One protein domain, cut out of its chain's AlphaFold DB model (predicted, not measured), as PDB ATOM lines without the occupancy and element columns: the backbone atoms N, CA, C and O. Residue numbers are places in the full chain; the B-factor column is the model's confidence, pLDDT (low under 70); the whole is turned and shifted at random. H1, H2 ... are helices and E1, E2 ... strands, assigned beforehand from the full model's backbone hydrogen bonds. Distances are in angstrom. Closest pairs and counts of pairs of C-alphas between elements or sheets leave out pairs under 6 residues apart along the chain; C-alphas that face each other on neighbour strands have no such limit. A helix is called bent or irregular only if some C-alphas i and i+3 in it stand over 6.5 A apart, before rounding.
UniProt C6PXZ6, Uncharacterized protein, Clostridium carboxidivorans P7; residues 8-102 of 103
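What this domain is: This is residues 8 to 102 of the 103 residues of an uncharacterized protein of Clostridium carboxidivorans P7 (UniProt C6PXZ6). Picture a large open C: a long hairpin of E1 and E2 makes one limb, the bent last part of E2 beside E3 makes the back, and the small helix H1 with its loops makes the other limb. The middle between the hairpin and H1 is empty, and after E3 the last printed residues run on along E2, where residues 100 to 101 pair with residues 39 to 40 of E2. The printed part has 95 residues, with three named strands and one named helix in the order E1, E2, H1, E3; the sheet runs E1, E2, E3, all antiparallel, and the class is mostly strand. The whole is only just loose, close to extended, with a radius of gyration of the C-alphas of 18.4 A, and spans 54 by 38 by 22 A.

Where its parts are: Find C-alpha 12 at (5.426, 21.750, 2.118); from there E1, residues 12 to 26, runs 40.8 A to C-alpha 26 at (29.812, 36.008, 31.620). E2, residues 33 to 54, comes next and is the longest strand by residues; its first and last C-alphas are 42.2 A apart, and it bends by 106 degrees at residue 51. H1 is residues 68 to 75, with 10.3 A from first to last C-alpha. E3, residues 84 to 94, spans 26.4 A, bends by 76 degrees at residue 90 and ends with C-alpha 94 at (14.454, 34.010, 9.358).

How they stand to each other: Start with the sheet, which is twisted; its edge strands are E1 and E3, and E2 is the inner strand. E1 and E2 form a hairpin, antiparallel with 151 degrees between their directions; look for N 17 and O 43, 2.8 A apart and within hydrogen-bond range, and for C-alphas 13 and 46, which face each other at 4.2 A. E2 and E3 are antiparallel at 118 degrees; here N 51 and O 87 are within hydrogen-bond range at 2.8 A, and C-alphas 50 and 88 face each other at 4.1 A. Two short pairings, both antiparallel, add to E2: residues 8 to 9 with its residues 50 to 51, and residues 100 to 101 with its residues 39 to 40. H1 is not on the sheet, with 0 pairs of C-alphas within 10 A, and it is apart from E1. In H1 every O i to N i+4 pair is within hydrogen-bond range.

The domain as a whole: The two C-alphas farthest apart are those of Lys 8 and Asn 29, at 54.3 A. The printed part, residues 8 to 102, has no cut. The link from E2 to H1 is long, residues 55 to 67, and its C-alphas lie 15 to 24 A from the mean of the C-alphas; the links from E1 to E2 and from H1 to E3 are short. The mean pLDDT of the printed part is 91.2, and you will find values under 70 at residue 9 and residues 81 to 82.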
ATOM      1  N   LYS A   8      10.611  10.306  -2.335       71.31
ATOM      2  CA  LYS A   8      10.519  11.751  -2.548       71.31
ATOM      3  C   LYS A   8       9.340  12.315  -1.762       71.31
ATOM      4  O   LYS A   8       8.201  11.909  -1.985       71.31
ATOM      5  N   THR A   9       9.595  13.292  -0.901       69.38
ATOM      6  CA  THR A   9       8.536  14.039  -0.217       69.38
ATOM      7  C   THR A   9       8.028  15.190  -1.089       69.38
ATOM      8  O   THR A   9       8.751  15.743  -1.926       69.38
ATOM      9  N   LYS A  10       6.739  15.521  -0.940       75.81
ATOM     10  CA  LYS A  10       6.103  16.650  -1.636       75.81
ATOM     11  C   LYS A  10       6.563  17.978  -1.028       75.81
ATOM     12  O   LYS A  10       7.000  18.018   0.120       75.81
ATOM     13  N   ALA A  11       6.423  19.057  -1.796       82.94
ATOM     14  CA  ALA A  11       6.630  20.403  -1.280       82.94
ATOM     15  C   ALA A  11       5.680  20.689  -0.101       82.94
ATOM     16  O   ALA A  11       4.525  20.255  -0.114       82.94
ATOM     17  N   ALA A  12       6.170  21.405   0.910       84.81
ATOM     18  CA  ALA A  12       5.426  21.750   2.118       84.81
ATOM     19  C   ALA A  12       5.942  23.071   2.707       84.81
ATOM     20  O   ALA A  12       7.152  23.272   2.797       84.81
ATOM     21  N   GLY A  13       5.054  23.971   3.130       87.19
ATOM     22  CA  GLY A  13       5.458  25.229   3.761       87.19
ATOM     23  C   GLY A  13       4.421  26.351   3.669       87.19
ATOM     24  O   GLY A  13       3.467  26.226   2.901       87.19
ATOM     25  N   PRO A  14       4.615  27.445   4.429       91.56
ATOM     26  CA  PRO A  14       5.680  27.632   5.419       91.56
ATOM     27  C   PRO A  14       5.398  26.839   6.709       91.56
ATOM     28  O   PRO A  14       4.335  26.970   7.307       91.56
ATOM     29  N   ILE A  15       6.354  26.017   7.146       93.62
ATOM     30  CA  ILE A  15       6.276  25.250   8.397       93.62
ATOM     31  C   ILE A  15       6.929  26.088   9.501       93.62
ATOM     32  O   ILE A  15       8.130  26.370   9.396       93.62
ATOM     33  N   PRO A  16       6.191  26.506  10.547       94.00
ATOM     34  CA  PRO A  16       6.777  27.196  11.689       94.00
ATOM     35  C   PRO A  16       7.795  26.309  12.411       94.00
ATOM     36  O   PRO A  16       7.553  25.125  12.632       94.00
ATOM     37  N   ASN A  17       8.919  26.892  12.813       93.81
ATOM     38  CA  ASN A  17       9.952  26.231  13.597       93.81
ATOM     39  C   ASN A  17      10.436  27.178  14.704       93.81
ATOM     40  O   ASN A  17      11.015  28.232  14.437       93.81
ATOM     41  N   ASN A  18      10.179  26.804  15.953       95.06
ATOM     42  CA  ASN A  18      10.596  27.565  17.122       95.06
ATOM     43  C   ASN A  18      11.992  27.111  17.548       95.06
ATOM     44  O   ASN A  18      12.144  26.027  18.104       95.06
ATOM     45  N   VAL A  19      13.008  27.942  17.300       95.81
ATOM     46  CA  VAL A  19      14.372  27.658  17.757       95.81
ATOM     47  C   VAL A  19      14.561  28.230  19.144       95.81
ATOM     48  O   VAL A  19      14.513  29.445  19.342       95.81
ATOM     49  N   PHE A  20      14.790  27.342  20.097       97.06
ATOM     50  CA  PHE A  20      15.125  27.707  21.461       97.06
ATOM     51  C   PHE A  20      16.633  27.855  21.599       97.06
ATOM     52  O   PHE A  20      17.405  27.088  21.024       97.06
ATOM     53  N   GLY A  21      17.048  28.850  22.367       96.31
ATOM     54  CA  GLY A  21      18.444  29.080  22.689       96.31
ATOM     55  C   GLY A  21      18.595  29.559  24.120       96.31
ATOM     56  O   GLY A  21      17.621  29.886  24.796       96.31
ATOM     57  N   TRP A  22      19.845  29.633  24.555       97.62
ATOM     58  CA  TRP A  22      20.202  30.164  25.857       97.62
ATOM     59  C   TRP A  22      21.258  31.247  25.675       97.62
ATOM     60  O   TRP A  22      22.367  30.973  25.214       97.62
ATOM     61  N   ARG A  23      20.910  32.496  25.990       97.50
ATOM     62  CA  ARG A  23      21.829  33.628  25.882       97.50
ATOM     63  C   ARG A  23      22.560  33.798  27.206       97.50
ATOM     64  O   ARG A  23      21.958  34.204  28.198       97.50
ATOM     65  N   TYR A  24      23.854  33.503  27.192       97.69
ATOM     66  CA  TYR A  24      24.733  33.617  28.350       97.69
ATOM     67  C   TYR A  24      25.859  34.613  28.060       97.69
ATOM     68  O   TYR A  24      26.601  34.438  27.095       97.69
ATOM     69  N   ILE A  25      25.996  35.647  28.892       98.31
ATOM     70  CA  ILE A  25      27.145  36.562  28.889       98.31
ATOM     71  C   ILE A  25      27.812  36.461  30.265       98.31
ATOM     72  O   ILE A  25      27.136  36.708  31.269       98.31
ATOM     73  N   PRO A  26      29.105  36.098  30.347       98.12
ATOM     74  CA  PRO A  26      29.812  36.008  31.620       98.12
ATOM     75  C   PRO A  26      30.010  37.387  32.266       98.12
ATOM     76  O   PRO A  26      30.003  38.414  31.585       98.12
ATOM     77  N   ASN A  27      30.211  37.409  33.586       98.19
ATOM     78  CA  ASN A  27      30.659  38.613  34.287       98.19
ATOM     79  C   ASN A  27      32.012  39.101  33.740       98.19
ATOM     80  O   ASN A  27      32.857  38.294  33.362       98.19
ATOM     81  N   VAL A  28      32.232  40.423  33.730       97.19
ATOM     82  CA  VAL A  28      33.523  41.013  33.313       97.19
ATOM     83  C   VAL A  28      34.648  40.562  34.246       97.19
ATOM     84  O   VAL A  28      35.714  40.176  33.782       97.19
ATOM     85  N   ASN A  29      34.388  40.586  35.556       95.69
ATOM     86  CA  ASN A  29      35.321  40.143  36.586       95.69
ATOM     87  C   ASN A  29      34.609  39.163  37.523       95.69
ATOM     88  O   ASN A  29      33.656  39.538  38.205       95.69
ATOM     89  N   GLY A  30      35.094  37.924  37.576       95.00
ATOM     90  CA  GLY A  30      34.601  36.887  38.482       95.00
ATOM     91  C   GLY A  30      33.689  35.840  37.826       95.00
ATOM     92  O   GLY A  30      33.336  35.948  36.652       95.00
ATOM     93  N   PRO A  31      33.332  34.784  38.576       97.69
ATOM     94  CA  PRO A  31      32.476  33.706  38.092       97.69
ATOM     95  C   PRO A  31      31.023  34.166  37.888       97.69
ATOM     96  O   PRO A  31      30.589  35.190  38.417       97.69
ATOM     97  N   GLY A  32      30.246  33.368  37.154       96.81
ATOM     98  CA  GLY A  32      28.818  33.607  36.930       96.81
ATOM     99  C   GLY A  32      28.508  34.440  35.684       96.81
ATOM    100  O   GLY A  32      29.336  34.572  34.775       96.81
ATOM    101  N   ALA A  33      27.278  34.948  35.626       97.81
ATOM    102  CA  ALA A  33      26.694  35.555  34.436       97.81
ATOM    103  C   ALA A  33      26.267  37.004  34.685       97.81
ATOM    104  O   ALA A  33      25.546  37.277  35.642       97.81
ATOM    105  N   ALA A  34      26.637  37.896  33.766       97.94
ATOM    106  CA  ALA A  34      26.049  39.227  33.648       97.94
ATOM    107  C   ALA A  34      24.689  39.175  32.926       97.94
ATOM    108  O   ALA A  34      23.832  40.028  33.144       97.94
ATOM    109  N   LEU A  35      24.486  38.165  32.070       97.62
ATOM    110  CA  LEU A  35      23.222  37.895  31.387       97.62
ATOM    111  C   LEU A  35      23.002  36.386  31.269       97.62
ATOM    112  O   LEU A  35      23.917  35.667  30.872       97.62
ATOM    113  N   ASN A  36      21.802  35.913  31.599       97.38
ATOM    114  CA  ASN A  36      21.468  34.491  31.633       97.38
ATOM    115  C   ASN A  36      19.978  34.289  31.325       97.38
ATOM    116  O   ASN A  36      19.152  34.300  32.234       97.38
ATOM    117  N   GLU A  37      19.625  34.177  30.047       97.94
ATOM    118  CA  GLU A  37      18.227  34.249  29.611       97.94
ATOM    119  C   GLU A  37      17.892  33.174  28.567       97.94
ATOM    120  O   GLU A  37      18.613  33.046  27.567       97.94
ATOM    121  N   PRO A  38      16.777  32.435  28.720       98.06
ATOM    122  CA  PRO A  38      16.256  31.606  27.646       98.06
ATOM    123  C   PRO A  38      15.685  32.500  26.538       98.06
ATOM    124  O   PRO A  38      15.014  33.502  26.796       98.06
ATOM    125  N   ILE A  39      15.936  32.139  25.284       97.44
ATOM    126  CA  ILE A  39      15.467  32.884  24.114       97.44
ATOM    127  C   ILE A  39      14.694  31.979  23.161       97.44
ATOM    128  O   ILE A  39      14.936  30.775  23.065       97.44
ATOM    129  N   LEU A  40      13.786  32.591  22.413       97.12
ATOM    130  CA  LEU A  40      13.088  31.982  21.296       97.12
ATOM    131  C   LEU A  40      13.321  32.815  20.044       97.12
ATOM    132  O   LEU A  40      13.057  34.019  20.022       97.12
ATOM    133  N   TYR A  41      13.744  32.140  18.985       96.50
ATOM    134  CA  TYR A  41      13.851  32.672  17.639       96.50
ATOM    135  C   TYR A  41      12.860  31.929  16.724       96.50
ATOM    136  O   TYR A  41      13.151  30.827  16.250       96.50
ATOM    137  N   PRO A  42      11.658  32.485  16.487       96.12
ATOM    138  CA  PRO A  42      10.704  31.895  15.559       96.12
ATOM    139  C   PRO A  42      11.211  32.041  14.126       96.12
ATOM    140  O   PRO A  42      11.428  33.154  13.642       96.12
ATOM    141  N   GLN A  43      11.342  30.921  13.432       95.69
ATOM    142  CA  GLN A  43      11.648  30.869  12.008       95.69
ATOM    143  C   GLN A  43      10.625  29.992  11.283       95.69
ATOM    144  O   GLN A  43       9.722  29.419  11.895       95.69
ATOM    145  N   SER A  44      10.739  29.894   9.963       95.12
ATOM    146  CA  SER A  44       9.945  28.940   9.190       95.12
ATOM    147  C   SER A  44      10.749  28.360   8.041       95.12
ATOM    148  O   SER A  44      11.678  28.996   7.546       95.12
ATOM    149  N   ILE A  45      10.387  27.156   7.612       94.50
ATOM    150  CA  ILE A  45      10.983  26.491   6.455       94.50
ATOM    151  C   ILE A  45       9.914  26.223   5.396       94.50
ATOM    152  O   ILE A  45       8.795  25.819   5.707       94.50
ATOM    153  N   THR A  46      10.263  26.450   4.135       95.25
ATOM    154  CA  THR A  46       9.506  25.985   2.971       95.25
ATOM    155  C   THR A  46      10.324  24.912   2.276       95.25
ATOM    156  O   THR A  46      11.390  25.199   1.741       95.25
ATOM    157  N   ILE A  47       9.843  23.675   2.304       93.56
ATOM    158  CA  ILE A  47      10.467  22.509   1.680       93.56
ATOM    159  C   ILE A  47       9.978  22.427   0.234       93.56
ATOM    160  O   ILE A  47       8.776  22.366  -0.018       93.56
ATOM    161  N   MET A  48      10.904  22.399  -0.720       93.12
ATOM    162  CA  MET A  48      10.617  22.225  -2.148       93.12
ATOM    163  C   MET A  48      10.695  20.752  -2.560       93.12
ATOM    164  O   MET A  48       9.931  20.290  -3.405       93.12
ATOM    165  N   SER A  49      11.620  20.002  -1.961       91.50
ATOM    166  CA  SER A  49      11.746  18.552  -2.131       91.50
ATOM    167  C   SER A  49      12.480  17.934  -0.948       91.50
ATOM    168  O   SER A  49      13.213  18.621  -0.240       91.50
ATOM    169  N   GLY A  50      12.307  16.635  -0.738       90.19
ATOM    170  CA  GLY A  50      13.071  15.903   0.262       90.19
ATOM    171  C   GLY A  50      13.152  14.415  -0.036       90.19
ATOM    172  O   GLY A  50      12.458  13.906  -0.919       90.19
ATOM    173  N   TRP A  51      14.032  13.743   0.696       89.62
ATOM    174  CA  TRP A  51      14.350  12.330   0.564       89.62
ATOM    175  C   TRP A  51      14.429  11.694   1.942       89.62
ATOM    176  O   TRP A  51      15.067  12.241   2.843       89.62
ATOM    177  N   TYR A  52      13.823  10.522   2.075       88.12
ATOM    178  CA  TYR A  52      13.908   9.696   3.272       88.12
ATOM    179  C   TYR A  52      14.794   8.471   3.031       88.12
ATOM    180  O   TYR A  52      14.740   7.862   1.959       88.12
ATOM    181  N   GLY A  53      15.585   8.085   4.031       86.38
ATOM    182  CA  GLY A  53      16.424   6.894   3.965       86.38
ATOM    183  C   GLY A  53      16.978   6.451   5.317       86.38
ATOM    184  O   GLY A  53      16.608   6.959   6.374       86.38
ATOM    185  N   LYS A  54      17.890   5.479   5.266       85.75
ATOM    186  CA  LYS A  54      18.692   5.056   6.420       85.75
ATOM    187  C   LYS A  54      20.033   5.774   6.385       85.75
ATOM    188  O   LYS A  54      20.631   5.885   5.316       85.75
ATOM    189  N   GLY A  55      20.516   6.195   7.543       82.31
ATOM    190  CA  GLY A  55      21.859   6.741   7.686       82.31
ATOM    191  C   GLY A  55      22.429   6.471   9.070       82.31
ATOM    192  O   GLY A  55      21.761   5.907   9.933       82.31
ATOM    193  N   ALA A  56      23.683   6.862   9.245       84.69
ATOM    194  CA  ALA A  56      24.426   6.745  10.487       84.69
ATOM    195  C   ALA A  56      25.218   8.035  10.714       84.69
ATOM    196  O   ALA A  56      25.513   8.760   9.760       84.69
ATOM    197  N   VAL A  57      25.549   8.307  11.972       85.94
ATOM    198  CA  VAL A  57      26.440   9.398  12.367       85.94
ATOM    199  C   VAL A  57      27.560   8.813  13.218       85.94
ATOM    200  O   VAL A  57      27.320   7.896  14.002       85.94
ATOM    201  N   GLU A  58      28.767   9.337  13.053       87.06
ATOM    202  CA  GLU A  58      29.942   8.957  13.834       87.06
ATOM    203  C   GLU A  58      30.608  10.229  14.364       87.06
ATOM    204  O   GLU A  58      30.798  11.196  13.623       87.06
ATOM    205  N   TRP A  59      30.938  10.234  15.656       89.81
ATOM    206  CA  TRP A  59      31.601  11.352  16.319       89.81
ATOM    207  C   TRP A  59      33.095  11.074  16.429       89.81
ATOM    208  O   TRP A  59      33.505  10.079  17.021       89.81
ATOM    209  N   ILE A  60      33.914  11.979  15.897       89.81
ATOM    210  CA  ILE A  60      35.371  11.842  15.916       89.81
ATOM    211  C   ILE A  60      35.946  12.896  16.858       89.81
ATOM    212  O   ILE A  60      35.938  14.093  16.558       89.81
ATOM    213  N   ALA A  61      36.444  12.449  18.011       86.62
ATOM    214  CA  ALA A  61      37.137  13.311  18.959       86.62
ATOM    215  C   ALA A  61      38.501  13.753  18.402       86.62
ATOM    216  O   ALA A  61      39.219  12.986  17.760       86.62
ATOM    217  N   ASN A  62      38.876  14.998  18.681       89.75
ATOM    218  CA  ASN A  62      40.179  15.546  18.329       89.75
ATOM    219  C   ASN A  62      40.682  16.390  19.497       89.75
ATOM    220  O   ASN A  62      40.190  17.492  19.723       89.75
ATOM    221  N   GLU A  63      41.692  15.893  20.211       90.94
ATOM    222  CA  GLU A  63      42.249  16.556  21.399       90.94
ATOM    223  C   GLU A  63      42.814  17.957  21.125       90.94
ATOM    224  O   GLU A  63      42.920  18.765  22.040       90.94
ATOM    225  N   LYS A  64      43.147  18.283  19.868       94.00
ATOM    226  CA  LYS A  64      43.622  19.624  19.493       94.00
ATOM    227  C   LYS A  64      42.486  20.634  19.302       94.00
ATOM    228  O   LYS A  64      42.753  21.817  19.119       94.00
ATOM    229  N   ASN A  65      41.229  20.191  19.303       92.31
ATOM    230  CA  ASN A  65      40.069  21.059  19.139       92.31
ATOM    231  C   ASN A  65      39.606  21.595  20.505       92.31
ATOM    232  O   ASN A  65      39.295  20.821  21.406       92.31
ATOM    233  N   VAL A  66      39.480  22.918  20.656       95.56
ATOM    234  CA  VAL A  66      38.987  23.552  21.899       95.56
ATOM    235  C   VAL A  66      37.570  23.099  22.286       95.56
ATOM    236  O   VAL A  66      37.204  23.107  23.461       95.56
ATOM    237  N   TYR A  67      36.785  22.628  21.314       94.38
ATOM    238  CA  TYR A  67      35.433  22.103  21.507       94.38
ATOM    239  C   TYR A  67      35.390  20.588  21.768       94.38
ATOM    240  O   TYR A  67      34.304  20.010  21.814       94.38
ATOM    241  N   ASN A  68      36.537  19.919  21.950       95.12
ATOM    242  CA  ASN A  68      36.600  18.459  22.100       95.12
ATOM    243  C   ASN A  68      35.741  17.930  23.259       95.12
ATOM    244  O   ASN A  68      35.168  16.851  23.160       95.12
ATOM    245  N   HIS A  69      35.601  18.704  24.338       94.38
ATOM    246  CA  HIS A  69      34.744  18.341  25.468       94.38
ATOM    247  C   HIS A  69      33.257  18.231  25.073       94.38
ATOM    248  O   HIS A  69      32.586  17.311  25.526       94.38
ATOM    249  N   ILE A  70      32.761  19.100  24.182       95.19
ATOM    250  CA  ILE A  70      31.387  19.032  23.650       95.19
ATOM    251  C   ILE A  70      31.237  17.806  22.747       95.19
ATOM    252  O   ILE A  70      30.274  17.058  22.873       95.19
ATOM    253  N   ILE A  71      32.205  17.578  21.854       94.06
ATOM    254  CA  ILE A  71      32.179  16.443  20.918       94.06
ATOM    255  C   ILE A  71      32.155  15.116  21.682       94.06
ATOM    256  O   ILE A  71      31.359  14.245  21.350       94.06
ATOM    257  N   LYS A  72      32.977  14.980  22.729       94.62
ATOM    258  CA  LYS A  72      32.984  13.799  23.604       94.62
ATOM    259  C   LYS A  72      31.629  13.578  24.271       94.62
ATOM    260  O   LYS A  72      31.099  12.480  24.197       94.62
ATOM    261  N   GLN A  73      31.019  14.631  24.820       94.62
ATOM    262  CA  GLN A  73      29.686  14.520  25.418       94.62
ATOM    263  C   GLN A  73      28.609  14.109  24.403       94.62
ATOM    264  O   GLN A  73      27.732  13.323  24.742       94.62
ATOM    265  N   LEU A  74      28.669  14.604  23.161       92.94
ATOM    266  CA  LEU A  74      27.763  14.175  22.089       92.94
ATOM    267  C   LEU A  74      28.013  12.721  21.661       92.94
ATOM    268  O   LEU A  74      27.057  12.020  21.338       92.94
ATOM    269  N   ALA A  75      29.271  12.272  21.676       91.62
ATOM    270  CA  ALA A  75      29.657  10.895  21.375       91.62
ATOM    271  C   ALA A  75      29.167   9.899  22.435       91.62
ATOM    272  O   ALA A  75      28.811   8.773  22.092       91.62
ATOM    273  N   ASP A  76      29.100  10.332  23.694       92.69
ATOM    274  CA  ASP A  76      28.599   9.530  24.812       92.69
ATOM    275  C   ASP A  76      27.062   9.401  24.814       92.69
ATOM    276  O   ASP A  76      26.512   8.570  25.543       92.69
ATOM    277  N   LEU A  77      26.339  10.192  24.005       91.44
ATOM    278  CA  LEU A  77      24.886  10.062  23.883       91.44
ATOM    279  C   LEU A  77      24.529   8.769  23.131       91.44
ATOM    280  O   LEU A  77      24.888   8.613  21.960       91.44
ATOM    281  N   PRO A  78      23.768   7.848  23.749       87.81
ATOM    282  CA  PRO A  78      23.435   6.589  23.111       87.81
ATOM    283  C   PRO A  78      22.482   6.802  21.929       87.81
ATOM    284  O   PRO A  78      21.387   7.352  22.065       87.81
ATOM    285  N   VAL A  79      22.880   6.311  20.755       82.31
ATOM    286  CA  VAL A  79      22.043   6.307  19.550       82.31
ATOM    287  C   VAL A  79      21.268   4.992  19.496       82.31
ATOM    288  O   VAL A  79      21.788   3.959  19.076       82.31
ATOM    289  N   TYR A  80      20.013   5.017  19.945       78.12
ATOM    290  CA  TYR A  80      19.151   3.835  19.948       78.12
ATOM    291  C   TYR A  80      18.379   3.678  18.627       78.12
ATOM    292  O   TYR A  80      17.650   4.574  18.204       78.12
ATOM    293  N   GLY A  81      18.469   2.492  18.014       67.88
ATOM    294  CA  GLY A  81      17.612   2.069  16.900       67.88
ATOM    295  C   GLY A  81      18.071   2.492  15.497       67.88
ATOM    296  O   GLY A  81      19.149   3.042  15.293       67.88
ATOM    297  N   ASN A  82      17.235   2.193  14.495       65.88
ATOM    298  CA  ASN A  82      17.460   2.620  13.112       65.88
ATOM    299  C   ASN A  82      17.167   4.122  12.988       65.88
ATOM    300  O   ASN A  82      15.999   4.518  12.959       65.88
ATOM    301  N   VAL A  83      18.208   4.952  12.884       72.69
ATOM    302  CA  VAL A  83      18.028   6.392  12.673       72.69
ATOM    303  C   VAL A  83      17.473   6.623  11.274       72.69
ATOM    304  O   VAL A  83      18.069   6.276  10.251       72.69
ATOM    305  N   SER A  84      16.281   7.198  11.250       75.94
ATOM    306  CA  SER A  84      15.625   7.627  10.028       75.94
ATOM    307  C   SER A  84      16.202   8.975   9.623       75.94
ATOM    308  O   SER A  84      16.174   9.920  10.411       75.94
ATOM    309  N   VAL A  85      16.754   9.065   8.415       84.69
ATOM    310  CA  VAL A  85      17.395  10.289   7.928       84.69
ATOM    311  C   VAL A  85      16.504  10.950   6.892       84.69
ATOM    312  O   VAL A  85      16.042  10.310   5.948       84.69
ATOM    313  N   ASN A  86      16.302  12.252   7.073       88.06
ATOM    314  CA  ASN A  86      15.637  13.119   6.115       88.06
ATOM    315  C   ASN A  86      16.666  14.085   5.529       88.06
ATOM    316  O   ASN A  86      17.385  14.750   6.272       88.06
ATOM    317  N   SER A  87      16.703  14.190   4.205       89.94
ATOM    318  CA  SER A  87      17.389  15.269   3.498       89.94
ATOM    319  C   SER A  87      16.342  16.158   2.844       89.94
ATOM    320  O   SER A  87      15.403  15.650   2.234       89.94
ATOM    321  N   VAL A  88      16.469  17.475   2.985       91.19
ATOM    322  CA  VAL A  88      15.494  18.441   2.466       91.19
ATOM    323  C   VAL A  88      16.193  19.533   1.671       91.19
ATOM    324  O   VAL A  88      17.257  20.018   2.045       91.19
ATOM    325  N   ASN A  89      15.567  19.936   0.572       92.88
ATOM    326  CA  ASN A  89      15.908  21.115  -0.208       92.88
ATOM    327  C   ASN A  89      14.746  22.108  -0.094       92.88
ATOM    328  O   ASN A  89      13.581  21.734  -0.260       92.88
ATOM    329  N   GLY A  90      15.058  23.368   0.195       92.62
ATOM    330  CA  GLY A  90      14.061  24.411   0.357       92.62
ATOM    331  C   GLY A  90      14.666  25.745   0.778       92.62
ATOM    332  O   GLY A  90      15.872  25.962   0.668       92.62
ATOM    333  N   THR A  91      13.820  26.631   1.295       95.12
ATOM    334  CA  THR A  91      14.197  27.966   1.772       95.12
ATOM    335  C   THR A  91      13.820  28.120   3.238       95.12
ATOM    336  O   THR A  91      12.721  27.747   3.650       95.12
ATOM    337  N   VAL A  92      14.721  28.697   4.031       93.88
ATOM    338  CA  VAL A  92      14.448  29.087   5.417       93.88
ATOM    339  C   VAL A  92      14.175  30.584   5.456       93.88
ATOM    340  O   VAL A  92      14.961  31.379   4.947       93.88
ATOM    341  N   PHE A  93      13.069  30.971   6.084       94.31
ATOM    342  CA  PHE A  93      12.746  32.361   6.367       94.31
ATOM    343  C   PHE A  93      13.049  32.657   7.833       94.31
ATOM    344  O   PHE A  93      12.412  32.111   8.740       94.31
ATOM    345  N   MET A  94      14.012  33.549   8.045       94.56
ATOM    346  CA  MET A  94      14.454  34.010   9.358       94.56
ATOM    347  C   MET A  94      14.070  35.479   9.527       94.56
ATOM    348  O   MET A  94      14.406  36.309   8.686       94.56
ATOM    349  N   ASN A  95      13.365  35.809  10.610       89.38
ATOM    350  CA  ASN A  95      13.045  37.191  10.949       89.38
ATOM    351  C   ASN A  95      13.752  37.567  12.253       89.38
ATOM    352  O   ASN A  95      13.261  37.269  13.343       89.38
ATOM    353  N   ALA A  96      14.887  38.256  12.122       85.69
ATOM    354  CA  ALA A  96      15.734  38.639  13.250       85.69
ATOM    355  C   ALA A  96      15.002  39.460  14.315       85.69
ATOM    356  O   ALA A  96      15.300  39.328  15.499       85.69
ATOM    357  N   LEU A  97      13.998  40.244  13.920       91.56
ATOM    358  CA  LEU A  97      13.243  41.105  14.829       91.56
ATOM    359  C   LEU A  97      12.224  40.340  15.685       91.56
ATOM    360  O   LEU A  97      11.682  40.900  16.630       91.56
ATOM    361  N   LYS A  98      11.945  39.066  15.374       93.19
ATOM    362  CA  LYS A  98      11.026  38.223  16.162       93.19
ATOM    363  C   LYS A  98      11.716  37.432  17.275       93.19
ATOM    364  O   LYS A  98      11.021  36.785  18.067       93.19
ATOM    365  N   GLY A  99      13.048  37.469  17.327       95.50
ATOM    366  CA  GLY A  99      13.815  36.916  18.435       95.50
ATOM    367  C   GLY A  99      13.437  37.613  19.740       95.50
ATOM    368  O   GLY A  99      13.368  38.838  19.794       95.50
ATOM    369  N   ARG A 100      13.159  36.840  20.789       96.50
ATOM    370  CA  ARG A 100      12.748  37.386  22.087       96.50
ATOM    371  C   ARG A 100      13.209  36.520  23.246       96.50
ATOM    372  O   ARG A 100      13.417  35.320  23.085       96.50
ATOM    373  N   ILE A 101      13.309  37.138  24.414       97.06
ATOM    374  CA  ILE A 101      13.487  36.437  25.685       97.06
ATOM    375  C   ILE A 101      12.197  35.670  25.999       97.06
ATOM    376  O   ILE A 101      11.096  36.183  25.775       97.06
ATOM    377  N   LEU A 102      12.336  34.447  26.500       95.25
ATOM    378  CA  LEU A 102      11.241  33.690  27.091       95.25
ATOM    379  C   LEU A 102      11.146  34.070  28.571       95.25
ATOM    380  O   LEU A 102      12.122  33.935  29.304       95.25
TER     381      LEU A 102